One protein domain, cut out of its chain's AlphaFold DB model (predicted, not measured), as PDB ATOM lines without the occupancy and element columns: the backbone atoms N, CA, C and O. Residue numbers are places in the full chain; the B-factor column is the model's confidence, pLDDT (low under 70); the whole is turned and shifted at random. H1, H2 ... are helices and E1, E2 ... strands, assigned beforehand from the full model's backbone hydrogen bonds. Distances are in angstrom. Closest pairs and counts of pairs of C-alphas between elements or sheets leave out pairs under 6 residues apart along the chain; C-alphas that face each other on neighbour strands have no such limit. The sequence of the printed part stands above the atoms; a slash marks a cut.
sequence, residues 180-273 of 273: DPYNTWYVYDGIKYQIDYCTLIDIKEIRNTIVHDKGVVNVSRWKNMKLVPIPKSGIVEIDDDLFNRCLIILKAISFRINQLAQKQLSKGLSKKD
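What this domain is: This is residues 180 to 273 of the 273 residues of an uncharacterized protein of [Clostridium] citroniae WAL-19142 (UniProt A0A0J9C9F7). One long helix, H3, makes the longest axis; the hairpin E1 E2 packs on its side through E1, while H1, H2 and the winding residues 223 to 239 form a loose head near its beginning. The far end sticks out, with residues 262 to 273 standing free. The printed part has 94 residues, with two antiparallel strands and then three helices, in the order E1 E2 H1 H2 H3; the class is mostly helix. It is loose, with a radius of gyration of the C-alphas of 16.9 A, a rod spanning 63 by 31 by 20 A.

How they stand to each other: Look first at E1, residues 184 to 188, and E2, residues 191 to 195, a hairpin at 147 degrees; N 186 and O 193 are 2.9 A apart, within hydrogen-bond range. H3, residues 240 to 269, has its closest C-alpha to E1 at Ala 252, 6.5 A from that of Tyr 186. H1, residues 197 to 213, only just touches H3, with 3 pairs of C-alphas within 8 A, at a steep tilt of 52 degrees, opposite ways; the closest C-alphas, of Ile 203 and Cys 246, are 6.7 A apart. H1 does so with residues 200 to 203 alone. H2, residues 219 to 222, is close to H1 but not clearly touching; the closest C-alphas, of Glu 205 and Arg 221, are 7.9 A apart. H2 and H3 are apart. In H1 and H3 every O i to N i+4 pair is within hydrogen-bond range; H2 is too short for such a pair.

Where its parts are: Find C-alpha 184 at (154.240, 128.154, 138.145), where E1 begins; it runs 13.6 A and E2 12.8 A. H1 starts at C-alpha 197, (148.802, 136.630, 137.640), and runs 23.0 A; H2 runs 5.1 A. H3 runs 43.0 A to C-alpha 269 at (153.364, 120.087, 162.733).

The domain as a whole: Ser 233 and Asp 273 have the two C-alphas farthest apart, 63.6 A. The printed part has no cut, and the link from H2 to H3 is long, with 17 residues. Read the B-factor column at residues 267 to 273 to find pLDDT under 70.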
ATOM      1  N   ASP A 180     154.330 133.083 146.039       82.75
ATOM      2  CA  ASP A 180     153.393 133.377 144.958       82.75
ATOM      3  C   ASP A 180     152.811 132.091 144.331       82.75
ATOM      4  O   ASP A 180     153.572 131.302 143.753       82.75
ATOM      5  N   PRO A 181     151.484 131.862 144.410       83.75
ATOM      6  CA  PRO A 181     150.848 130.688 143.821       83.75
ATOM      7  C   PRO A 181     150.740 130.765 142.293       83.75
ATOM      8  O   PRO A 181     150.569 129.729 141.652       83.75
ATOM      9  N   TYR A 182     150.859 131.960 141.704       85.12
ATOM     10  CA  TYR A 182     150.830 132.156 140.258       85.12
ATOM     11  C   TYR A 182     152.172 131.838 139.610       85.12
ATOM     12  O   TYR A 182     152.188 131.493 138.437       85.12
ATOM     13  N   ASN A 183     153.284 131.901 140.355       84.94
ATOM     14  CA  ASN A 183     154.611 131.573 139.835       84.94
ATOM     15  C   ASN A 183     154.774 130.054 139.650       84.94
ATOM     16  O   ASN A 183     155.356 129.348 140.480       84.94
ATOM     17  N   THR A 184     154.210 129.555 138.558       88.12
ATOM     18  CA  THR A 184     154.240 128.154 138.145       88.12
ATOM     19  C   THR A 184     154.337 128.068 136.619       88.12
ATOM     20  O   THR A 184     154.470 129.075 135.924       88.12
ATOM     21  N   TRP A 185     154.329 126.859 136.080       86.75
ATOM     22  CA  TRP A 185     154.404 126.612 134.647       86.75
ATOM     23  C   TRP A 185     153.479 125.467 134.252       86.75
ATOM     24  O   TRP A 185     153.106 124.637 135.081       86.75
ATOM     25  N   TYR A 186     153.145 125.413 132.969       85.81
ATOM     26  CA  TYR A 186     152.456 124.287 132.354       85.81
ATOM     27  C   TYR A 186     153.125 123.905 131.037       85.81
ATOM     28  O   TYR A 186     153.913 124.676 130.488       85.81
ATOM     29  N   VAL A 187     152.846 122.697 130.555       81.81
ATOM     30  CA  VAL A 187     153.281 122.235 129.235       81.81
ATOM     31  C   VAL A 187     152.046 122.063 128.369       81.81
ATOM     32  O   VAL A 187     151.084 121.426 128.793       81.81
ATOM     33  N   TYR A 188     152.089 122.645 127.178       83.50
ATOM     34  CA  TYR A 188     151.052 122.534 126.162       83.50
ATOM     35  C   TYR A 188     151.731 122.309 124.815       83.50
ATOM     36  O   TYR A 188     152.696 123.005 124.505       83.50
ATOM     37  N   ASP A 189     151.319 121.273 124.085       84.38
ATOM     38  CA  ASP A 189     151.953 120.834 122.832       84.38
ATOM     39  C   ASP A 189     153.487 120.705 122.906       84.38
ATOM     40  O   ASP A 189     154.231 121.080 122.003       84.38
ATOM     41  N   GLY A 190     153.988 120.189 124.033       81.69
ATOM     42  CA  GLY A 190     155.424 120.009 124.274       81.69
ATOM     43  C   GLY A 190     156.194 121.296 124.598       81.69
ATOM     44  O   GLY A 190     157.381 121.225 124.919       81.69
ATOM     45  N   ILE A 191     155.541 122.460 124.588       84.25
ATOM     46  CA  ILE A 191     156.144 123.754 124.915       84.25
ATOM     47  C   ILE A 191     155.813 124.125 126.360       84.25
ATOM     48  O   ILE A 191     154.678 124.002 126.822       84.25
ATOM     49  N   LYS A 192     156.826 124.590 127.094       85.06
ATOM     50  CA  LYS A 192     156.678 125.054 128.473       85.06
ATOM     51  C   LYS A 192     156.287 126.529 128.498       85.06
ATOM     52  O   LYS A 192     157.034 127.377 128.017       85.06
ATOM     53  N   TYR A 193     155.175 126.830 129.154       86.50
ATOM     54  CA  TYR A 193     154.665 128.180 129.348       86.50
ATOM     55  C   TYR A 193     154.701 128.556 130.825       86.50
ATOM     56  O   TYR A 193     154.381 127.748 131.699       86.50
ATOM     57  N   GLN A 194     155.093 129.793 131.108       88.44
ATOM     58  CA  GLN A 194     155.017 130.352 132.451       88.44
ATOM     59  C   GLN A 194     153.598 130.855 132.720       88.44
ATOM     60  O   GLN A 194     152.971 131.450 131.846       88.44
ATOM     61  N   ILE A 195     153.110 130.613 133.931       88.44
ATOM     62  CA  ILE A 195     151.872 131.196 134.436       88.44
ATOM     63  C   ILE A 195     152.255 132.419 135.261       88.44
ATOM     64  O   ILE A 195     153.213 132.395 136.035       88.44
ATOM     65  N   ASP A 196     151.523 133.503 135.054       87.19
ATOM     66  CA  ASP A 196     151.587 134.707 135.867       87.19
ATOM     67  C   ASP A 196     150.174 135.085 136.336       87.19
ATOM     68  O   ASP A 196     149.174 134.467 135.964       87.19
ATOM     69  N   TYR A 197     150.086 136.112 137.177       86.88
ATOM     70  CA  TYR A 197     148.802 136.630 137.640       86.88
ATOM     71  C   TYR A 197     147.879 137.040 136.477       86.88
ATOM     72  O   TYR A 197     146.683 136.741 136.500       86.88
ATOM     73  N   CYS A 198     148.434 137.676 135.440       87.38
ATOM     74  CA  CYS A 198     147.674 138.116 134.271       87.38
ATOM     75  C   CYS A 198     147.000 136.940 133.558       87.38
ATOM     76  O   CYS A 198     145.878 137.078 133.090       87.38
ATOM     77  N   THR A 199     147.626 135.764 133.558       89.69
ATOM     78  CA  THR A 199     147.073 134.552 132.944       89.69
ATOM     79  C   THR A 199     145.736 134.143 133.580       89.69
ATOM     80  O   THR A 199     144.801 133.783 132.869       89.69
ATOM     81  N   LEU A 200     145.595 134.229 134.911       89.50
ATOM     82  CA  LEU A 200     144.309 133.949 135.569       89.50
ATOM     83  C   LEU A 200     143.273 135.046 135.278       89.50
ATOM     84  O   LEU A 200     142.082 134.754 135.164       89.50
ATOM     85  N   ILE A 201     143.717 136.300 135.163       89.06
ATOM     86  CA  ILE A 201     142.841 137.421 134.810       89.06
ATOM     87  C   ILE A 201     142.287 137.264 133.397       89.06
ATOM     88  O   ILE A 201     141.088 137.452 133.221       89.06
ATOM     89  N   ASP A 202     143.099 136.827 132.436       90.56
ATOM     90  CA  ASP A 202     142.633 136.529 131.081       90.56
ATOM     91  C   ASP A 202     141.509 135.474 131.106       90.56
ATOM     92  O   ASP A 202     140.449 135.690 130.523       90.56
ATOM     93  N   ILE A 203     141.676 134.376 131.860       92.00
ATOM     94  CA  ILE A 203     140.640 133.331 132.005       92.00
ATOM     95  C   ILE A 203     139.366 133.886 132.654       92.00
ATOM     96  O   ILE A 203     138.253 133.590 132.212       92.00
ATOM     97  N   LYS A 204     139.511 134.705 133.698       90.44
ATOM     98  CA  LYS A 204     138.375 135.355 134.362       90.44
ATOM     99  C   LYS A 204     137.609 136.257 133.393       90.44
ATOM    100  O   LYS A 204     136.380 136.259 133.406       90.44
ATOM    101  N   GLU A 205     138.313 137.035 132.581       89.94
ATOM    102  CA  GLU A 205     137.690 137.923 131.605       89.94
ATOM    103  C   GLU A 205     137.011 137.136 130.477       89.94
ATOM    104  O   GLU A 205     135.884 137.478 130.128       89.94
ATOM    105  N   ILE A 206     137.598 136.026 130.005       90.69
ATOM    106  CA  ILE A 206     136.924 135.073 129.103       90.69
ATOM    107  C   ILE A 206     135.594 134.615 129.716       90.69
ATOM    108  O   ILE A 206     134.536 134.767 129.102       90.69
ATOM    109  N   ARG A 207     135.620 134.140 130.970       90.62
ATOM    110  CA  ARG A 207     134.413 133.729 131.705       90.62
ATOM    111  C   ARG A 207     133.393 134.856 131.819       90.62
ATOM    112  O   ARG A 207     132.203 134.621 131.627       90.62
ATOM    113  N   ASN A 208     133.825 136.069 132.143       89.25
ATOM    114  CA  ASN A 208     132.921 137.207 132.288       89.25
ATOM    115  C   ASN A 208     132.266 137.588 130.963       89.25
ATOM    116  O   ASN A 208     131.060 137.819 130.942       89.25
ATOM    117  N   THR A 209     133.028 137.600 129.873       88.56
ATOM    118  CA  THR A 209     132.509 137.881 128.534       88.56
ATOM    119  C   THR A 209     131.466 136.846 128.111       88.56
ATOM    120  O   THR A 209     130.419 137.214 127.587       88.56
ATOM    121  N   ILE A 210     131.676 135.567 128.416       87.00
ATOM    122  CA  ILE A 210     130.690 134.514 128.132       87.00
ATOM    123  C   ILE A 210     129.415 134.707 128.962       87.00
ATOM    124  O   ILE A 210     128.318 134.782 128.413       87.00
ATOM    125  N   VAL A 211     129.554 134.844 130.284       85.62
ATOM    126  CA  VAL A 211     128.413 134.863 131.216       85.62
ATOM    127  C   VAL A 211     127.600 136.154 131.128       85.62
ATOM    128  O   VAL A 211     126.374 136.119 131.230       85.62
ATOM    129  N   HIS A 212     128.261 137.303 130.989       84.38
ATOM    130  CA  HIS A 212     127.620 138.616 131.109       84.38
ATOM    131  C   HIS A 212     127.433 139.315 129.765       84.38
ATOM    132  O   HIS A 212     126.413 139.973 129.566       84.38
ATOM    133  N   ASP A 213     128.368 139.127 128.833       82.81
ATOM    134  CA  ASP A 213     128.370 139.830 127.548       82.81
ATOM    135  C   ASP A 213     127.899 138.934 126.386       82.81
ATOM    136  O   ASP A 213     127.979 139.329 125.224       82.81
ATOM    137  N   LYS A 214     127.385 137.725 126.677       81.31
ATOM    138  CA  LYS A 214     126.945 136.727 125.680       81.31
ATOM    139  C   LYS A 214     128.029 136.413 124.637       81.31
ATOM    140  O   LYS A 214     127.732 136.246 123.456       81.31
ATOM    141  N   GLY A 215     129.289 136.404 125.068       81.00
ATOM    142  CA  GLY A 215     130.455 136.182 124.214       81.00
ATOM    143  C   GLY A 215     130.957 137.427 123.472       81.00
ATOM    144  O   GLY A 215     132.004 137.349 122.834       81.00
ATOM    145  N   VAL A 216     130.274 138.577 123.551       85.06
ATOM    146  CA  VAL A 216     130.664 139.798 122.826       85.06
ATOM    147  C   VAL A 216     131.855 140.479 123.495       85.06
ATOM    148  O   VAL A 216     131.809 140.884 124.657       85.06
ATOM    149  N   VAL A 217     132.934 140.657 122.736       86.75
ATOM    150  CA  VAL A 217     134.207 141.158 123.254       86.75
ATOM    151  C   VAL A 217     134.202 142.664 123.457       86.75
ATOM    152  O   VAL A 217     134.008 143.448 122.527       86.75
ATOM    153  N   ASN A 218     134.573 143.087 124.665       85.00
ATOM    154  CA  ASN A 218     134.958 144.465 124.918       85.00
ATOM    155  C   ASN A 218     136.444 144.679 124.583       85.00
ATOM    156  O   ASN A 218     137.330 144.334 125.369       85.00
ATOM    157  N   VAL A 219     136.712 145.322 123.443       82.06
ATOM    158  CA  VAL A 219     138.066 145.594 122.923       82.06
ATOM    159  C   VAL A 219     138.987 146.240 123.962       82.06
ATOM    160  O   VAL A 219     140.164 145.899 124.029       82.06
ATOM    161  N   SER A 220     138.474 147.141 124.808       83.00
ATOM    162  CA  SER A 220     139.298 147.828 125.813       83.00
ATOM    163  C   SER A 220     139.832 146.886 126.898       83.00
ATOM    164  O   SER A 220     140.978 147.036 127.317       83.00
ATOM    165  N   ARG A 221     139.036 145.887 127.305       80.12
ATOM    166  CA  ARG A 221     139.426 144.875 128.301       80.12
ATOM    167  C   ARG A 221     140.321 143.798 127.694       80.12
ATOM    168  O   ARG A 221     141.217 143.299 128.360       80.12
ATOM    169  N   TRP A 222     140.112 143.490 126.415       86.25
ATOM    170  CA  TRP A 222     140.789 142.391 125.729       86.25
ATOM    171  C   TRP A 222     142.100 142.775 125.034       86.25
ATOM    172  O   TRP A 222     142.892 141.901 124.691       86.25
ATOM    173  N   LYS A 223     142.373 144.074 124.852       81.56
ATOM    174  CA  LYS A 223     143.548 144.579 124.117       81.56
ATOM    175  C   LYS A 223     144.892 144.021 124.607       81.56
ATOM    176  O   LYS A 223     145.820 143.924 123.812       81.56
ATOM    177  N   ASN A 224     144.989 143.676 125.890       80.94
ATOM    178  CA  ASN A 224     146.230 143.231 126.526       80.94
ATOM    179  C   ASN A 224     146.228 141.741 126.911       80.94
ATOM    180  O   ASN A 224     147.126 141.318 127.640       80.94
ATOM    181  N   MET A 225     145.239 140.959 126.462       84.06
ATOM    182  CA  MET A 225     145.197 139.528 126.760       84.06
ATOM    183  C   MET A 225     146.351 138.791 126.089       84.06
ATOM    184  O   MET A 225     146.656 139.009 124.916       84.06
ATOM    185  N   LYS A 226     146.982 137.894 126.846       80.62
ATOM    186  CA  LYS A 226     148.060 137.028 126.360       80.62
ATOM    187  C   LYS A 226     147.535 135.657 125.953       80.62
ATOM    188  O   LYS A 226     148.128 135.013 125.091       80.62
ATOM    189  N   LEU A 227     146.462 135.189 126.595       82.94
ATOM    190  CA  LEU A 227     145.959 133.833 126.383       82.94
ATOM    191  C   LEU A 227     145.314 133.657 125.002       82.94
ATOM    192  O   LEU A 227     145.587 132.659 124.328       82.94
ATOM    193  N   VAL A 228     144.507 134.638 124.584       81.00
ATOM    194  CA  VAL A 228     143.763 134.633 123.318       81.00
ATOM    195  C   VAL A 228     143.781 136.037 122.714       81.00
ATOM    196  O   VAL A 228     143.508 137.003 123.430       81.00
ATOM    197  N   PRO A 229     144.092 136.188 121.414       76.25
ATOM    198  CA  PRO A 229     143.935 137.466 120.733       76.25
ATOM    199  C   PRO A 229     142.454 137.843 120.603       76.25
ATOM    200  O   PRO A 229     141.572 136.992 120.672       76.25
ATOM    201  N   ILE A 230     142.168 139.119 120.338       79.06
ATOM    202  CA  ILE A 230     140.798 139.558 120.044       79.06
ATOM    203  C   ILE A 230     140.275 138.788 118.812       79.06
ATOM    204  O   ILE A 230     140.886 138.889 117.741       79.06
ATOM    205  N   PRO A 231     139.159 138.042 118.928       79.44
ATOM    206  CA  PRO A 231     138.563 137.325 117.807       79.44
ATOM    207  C   PRO A 231     138.175 138.282 116.681       79.44
ATOM    208  O   PRO A 231     137.601 139.345 116.923       79.44
ATOM    209  N   LYS A 232     138.422 137.889 115.426       77.06
ATOM    210  CA  LYS A 232     138.055 138.702 114.248       77.06
ATOM    211  C   LYS A 232     136.544 138.935 114.138       77.06
ATOM    212  O   LYS A 232     136.129 139.963 113.617       77.06
ATOM    213  N   SER A 233     135.743 137.986 114.621       78.38
ATOM    214  CA  SER A 233     134.280 138.059 114.687       78.38
ATOM    215  C   SER A 233     133.770 138.986 115.796       78.38
ATOM    216  O   SER A 233     132.584 139.300 115.819       78.38
ATOM    217  N   GLY A 234     134.632 139.407 116.732       80.62
ATOM    218  CA  GLY A 234     134.229 140.124 117.945       80.62
ATOM    219  C   GLY A 234     133.477 139.258 118.964       80.62
ATOM    220  O   GLY A 234     133.017 139.788 119.974       80.62
ATOM    221  N   ILE A 235     133.368 137.949 118.714       84.00
ATOM    222  CA  ILE A 235     132.721 136.965 119.587       84.00
ATOM    223  C   ILE A 235     133.770 135.949 120.024       84.00
ATOM    224  O   ILE A 235     134.546 135.460 119.205       84.00
ATOM    225  N   VAL A 236     133.801 135.654 121.319       84.50
ATOM    226  CA  VAL A 236     134.677 134.626 121.888       84.50
ATOM    227  C   VAL A 236     134.002 133.284 121.771       84.50
ATOM    228  O   VAL A 236     132.927 133.081 122.328       84.50
ATOM    229  N   GLU A 237     134.682 132.375 121.090       82.75
ATOM    230  CA  GLU A 237     134.301 130.978 120.993       82.75
ATOM    231  C   GLU A 237     135.301 130.147 121.805       82.75
ATOM    232  O   GLU A 237     136.511 130.357 121.703       82.75
ATOM    233  N   ILE A 238     134.805 129.236 122.649       85.50
ATOM    234  CA  ILE A 238     135.647 128.271 123.357       85.50
ATOM    235  C   ILE A 238     135.735 127.031 122.480       85.50
ATOM    236  O   ILE A 238     134.853 126.174 122.502       85.50
ATOM    237  N   ASP A 239     136.809 126.953 121.710       85.06
ATOM    238  CA  ASP A 239     137.207 125.729 121.032       85.06
ATOM    239  C   ASP A 239     137.961 124.782 121.984       85.06
ATOM    240  O   ASP A 239     138.253 125.111 123.141       85.06
ATOM    241  N   ASP A 240     138.268 123.581 121.492       84.69
ATOM    242  CA  ASP A 240     138.990 122.566 122.262       84.69
ATOM    243  C   ASP A 240     140.366 123.062 122.728       84.69
ATOM    244  O   ASP A 240     140.795 122.742 123.838       84.69
ATOM    245  N   ASP A 241     141.066 123.849 121.903       87.50
ATOM    246  CA  ASP A 241     142.390 124.388 122.230       87.50
ATOM    247  C   ASP A 241     142.308 125.330 123.430       87.50
ATOM    248  O   ASP A 241     142.975 125.129 124.454       87.50
ATOM    249  N   LEU A 242     141.431 126.331 123.344       88.94
ATOM    250  CA  LEU A 242     141.240 127.305 124.401       88.94
ATOM    251  C   LEU A 242     140.740 126.636 125.680       88.94
ATOM    252  O   LEU A 242     141.252 126.932 126.768       88.94
ATOM    253  N   PHE A 243     139.783 125.714 125.561       89.88
ATOM    254  CA  PHE A 243     139.288 124.940 126.693       89.88
ATOM    255  C   PHE A 243     140.426 124.190 127.400       89.88
ATOM    256  O   PHE A 243     140.618 124.350 128.611       89.88
ATOM    257  N   ASN A 244     141.218 123.415 126.654       88.75
ATOM    258  CA  ASN A 244     142.299 122.603 127.211       88.75
ATOM    259  C   ASN A 244     143.392 123.464 127.853       88.75
ATOM    260  O   ASN A 244     143.846 123.158 128.962       88.75
ATOM    261  N   ARG A 245     143.774 124.576 127.216       89.81
ATOM    262  CA  ARG A 245     144.743 125.531 127.777       89.81
ATOM    263  C   ARG A 245     144.241 126.117 129.092       89.81
ATOM    264  O   ARG A 245     144.967 126.074 130.090       89.81
ATOM    265  N   CYS A 246     142.997 126.596 129.132       91.75
ATOM    266  CA  CYS A 246     142.387 127.118 130.357       91.75
ATOM    267  C   CYS A 246     142.365 126.061 131.467       91.75
ATOM    268  O   CYS A 246     142.772 126.335 132.597       91.75
ATOM    269  N   LEU A 247     141.942 124.837 131.146       92.06
ATOM    270  CA  LEU A 247     141.859 123.739 132.102       92.06
ATOM    271  C   LEU A 247     143.223 123.400 132.714       92.06
ATOM    272  O   LEU A 247     143.334 123.218 133.929       92.06
ATOM    273  N   ILE A 248     144.268 123.315 131.888       90.75
ATOM    274  CA  ILE A 248     145.629 123.019 132.344       90.75
ATOM    275  C   ILE A 248     146.155 124.141 133.244       90.75
ATOM    276  O   ILE A 248     146.740 123.852 134.289       90.75
ATOM    277  N   ILE A 249     145.908 125.405 132.890       91.00
ATOM    278  CA  ILE A 249     146.308 126.564 133.700       91.00
ATOM    279  C   ILE A 249     145.635 126.527 135.074       91.00
ATOM    280  O   ILE A 249     146.322 126.622 136.094       91.00
ATOM    281  N   LEU A 250     144.311 126.334 135.121       93.00
ATOM    282  CA  LEU A 250     143.567 126.246 136.383       93.00
ATOM    283  C   LEU A 250     144.097 125.100 137.255       93.00
ATOM    284  O   LEU A 250     144.370 125.299 138.439       93.00
ATOM    285  N   LYS A 251     144.343 123.923 136.663       90.94
ATOM    286  CA  LYS A 251     144.944 122.776 137.362       90.94
ATOM    287  C   LYS A 251     146.345 123.078 137.888       90.94
ATOM    288  O   LYS A 251     146.652 122.707 139.019       90.94
ATOM    289  N   ALA A 252     147.191 123.743 137.104       90.38
ATOM    290  CA  ALA A 252     148.553 124.086 137.503       90.38
ATOM    291  C   ALA A 252     148.572 125.059 138.692       90.38
ATOM    292  O   ALA A 252     149.339 124.859 139.636       90.38
ATOM    293  N   ILE A 253     147.688 126.065 138.689       91.38
ATOM    294  CA  ILE A 253     147.514 126.992 139.815       91.38
ATOM    295  C   ILE A 253     146.999 126.236 141.048       91.38
ATOM    296  O   ILE A 253     147.595 126.341 142.122       91.38
ATOM    297  N   SER A 254     145.947 125.421 140.908       91.56
ATOM    298  CA  SER A 254     145.409 124.614 142.015       91.56
ATOM    299  C   SER A 254     146.453 123.680 142.620       91.56
ATOM    300  O   SER A 254     146.589 123.603 143.842       91.56
ATOM    301  N   PHE A 255     147.227 122.996 141.775       90.31
ATOM    302  CA  PHE A 255     148.300 122.115 142.214       90.31
ATOM    303  C   PHE A 255     149.374 122.887 142.980       90.31
ATOM    304  O   PHE A 255     149.793 122.451 144.053       90.31
ATOM    305  N   ARG A 256     149.782 124.059 142.476       89.31
ATOM    306  CA  ARG A 256     150.772 124.908 143.142       89.31
ATOM    307  C   ARG A 256     150.287 125.376 144.512       89.31
ATOM    308  O   ARG A 256     151.036 125.259 145.479       89.31
ATOM    309  N   ILE A 257     149.042 125.844 144.610       89.81
ATOM    310  CA  ILE A 257     148.421 126.236 145.886       89.81
ATOM    311  C   ILE A 257     148.434 125.062 146.863       89.81
ATOM    312  O   ILE A 257     148.893 125.217 147.992       89.81
ATOM    313  N   ASN A 258     147.998 123.878 146.426       88.81
ATOM    314  CA  ASN A 258     147.970 122.690 147.276       88.81
ATOM    315  C   ASN A 258     149.378 122.272 147.741       88.81
ATOM    316  O   ASN A 258     149.586 121.982 148.915       88.81
ATOM    317  N   GLN A 259     150.371 122.296 146.850       88.88
ATOM    318  CA  GLN A 259     151.758 121.980 147.192       88.88
ATOM    319  C   GLN A 259     152.314 122.944 148.252       88.88
ATOM    320  O   GLN A 259     152.943 122.522 149.225       88.88
ATOM    321  N   LEU A 260     152.077 124.247 148.072       87.94
ATOM    322  CA  LEU A 260     152.490 125.269 149.031       87.94
ATOM    323  C   LEU A 260     151.760 125.106 150.367       87.94
ATOM    324  O   LEU A 260     152.394 125.191 151.419       87.94
ATOM    325  N   ALA A 261     150.466 124.792 150.331       84.69
ATOM    326  CA  ALA A 261     149.666 124.520 151.515       84.69
ATOM    327  C   ALA A 261     150.212 123.331 152.315       84.69
ATOM    328  O   ALA A 261     150.500 123.462 153.505       84.69
ATOM    329  N   GLN A 262     150.461 122.196 151.659       84.38
ATOM    330  CA  GLN A 262     151.023 120.999 152.293       84.38
ATOM    331  C   GLN A 262     152.404 121.256 152.914       84.38
ATOM    332  O   GLN A 262     152.699 120.789 154.019       84.38
ATOM    333  N   LYS A 263     153.253 122.048 152.247       83.12
ATOM    334  CA  LYS A 263     154.564 122.463 152.774       83.12
ATOM    335  C   LYS A 263     154.441 123.300 154.054       83.12
ATOM    336  O   LYS A 263     155.301 123.206 154.924       83.12
ATOM    337  N   GLN A 264     153.406 124.128 154.183       77.06
ATOM    338  CA  GLN A 264     153.189 124.915 155.403       77.06
ATOM    339  C   GLN A 264     152.579 124.067 156.521       77.06
ATOM    340  O   GLN A 264     153.039 124.151 157.658       77.06
ATOM    341  N   LEU A 265     151.627 123.191 156.194       75.56
ATOM    342  CA  LEU A 265     151.018 122.268 157.155       75.56
ATOM    343  C   LEU A 265     152.053 121.318 157.778       75.56
ATOM    344  O   LEU A 265     152.107 121.173 158.997       75.56
ATOM    345  N   SER A 266     152.943 120.747 156.963       75.25
ATOM    346  CA  SER A 266     154.046 119.897 157.444       75.25
ATOM    347  C   SER A 266     155.039 120.646 158.345       75.25
ATOM    348  O   SER A 266     155.515 120.092 159.331       75.25
ATOM    349  N   LYS A 267     155.316 121.928 158.071       66.25
ATOM    350  CA  LYS A 267     156.172 122.766 158.931       66.25
ATOM    351  C   LYS A 267     155.495 123.191 160.237       66.25
ATOM    352  O   LYS A 267     156.185 123.340 161.240       66.25
ATOM    353  N   GLY A 268     154.178 123.398 160.233       56.00
ATOM    354  CA  GLY A 268     153.401 123.713 161.437       56.00
ATOM    355  C   GLY A 268     153.346 122.547 162.427       56.00
ATOM    356  O   GLY A 268     153.437 122.766 163.630       56.00
ATOM    357  N   LEU A 269     153.299 121.310 161.921       46.53
ATOM    358  CA  LEU A 269     153.364 120.087 162.733       46.53
ATOM    359  C   LEU A 269     154.728 119.877 163.416       46.53
ATOM    360  O   LEU A 269     154.784 119.251 164.466       46.53
ATOM    361  N   SER A 270     155.809 120.438 162.863       38.09
ATOM    362  CA  SER A 270     157.171 120.338 163.414       38.09
ATOM    363  C   SER A 270     157.475 121.350 164.530       38.09
ATOM    364  O   SER A 270     158.562 121.304 165.094       38.09
ATOM    365  N   LYS A 271     156.570 122.290 164.835       41.75
ATOM    366  CA  LYS A 271     156.760 123.324 165.874       41.75
ATOM    367  C   LYS A 271     156.063 122.998 167.204       41.75
ATOM    368  O   LYS A 271     155.739 123.904 167.967       41.75
ATOM    369  N   LYS A 272     155.820 121.716 167.475       38.31
ATOM    370  CA  LYS A 272     155.468 121.224 168.811       38.31
ATOM    371  C   LYS A 272     156.656 120.450 169.381       38.31
ATOM    372  O   LYS A 272     156.629 119.230 169.353       38.31
ATOM    373  N   ASP A 273     157.654 121.193 169.845       34.97
ATOM    374  CA  ASP A 273     158.615 120.786 170.878       34.97
ATOM    375  C   ASP A 273     158.803 121.983 171.819       34.97
ATOM    376  O   ASP A 273     159.053 123.100 171.299       34.97
TER     377      ASP A 273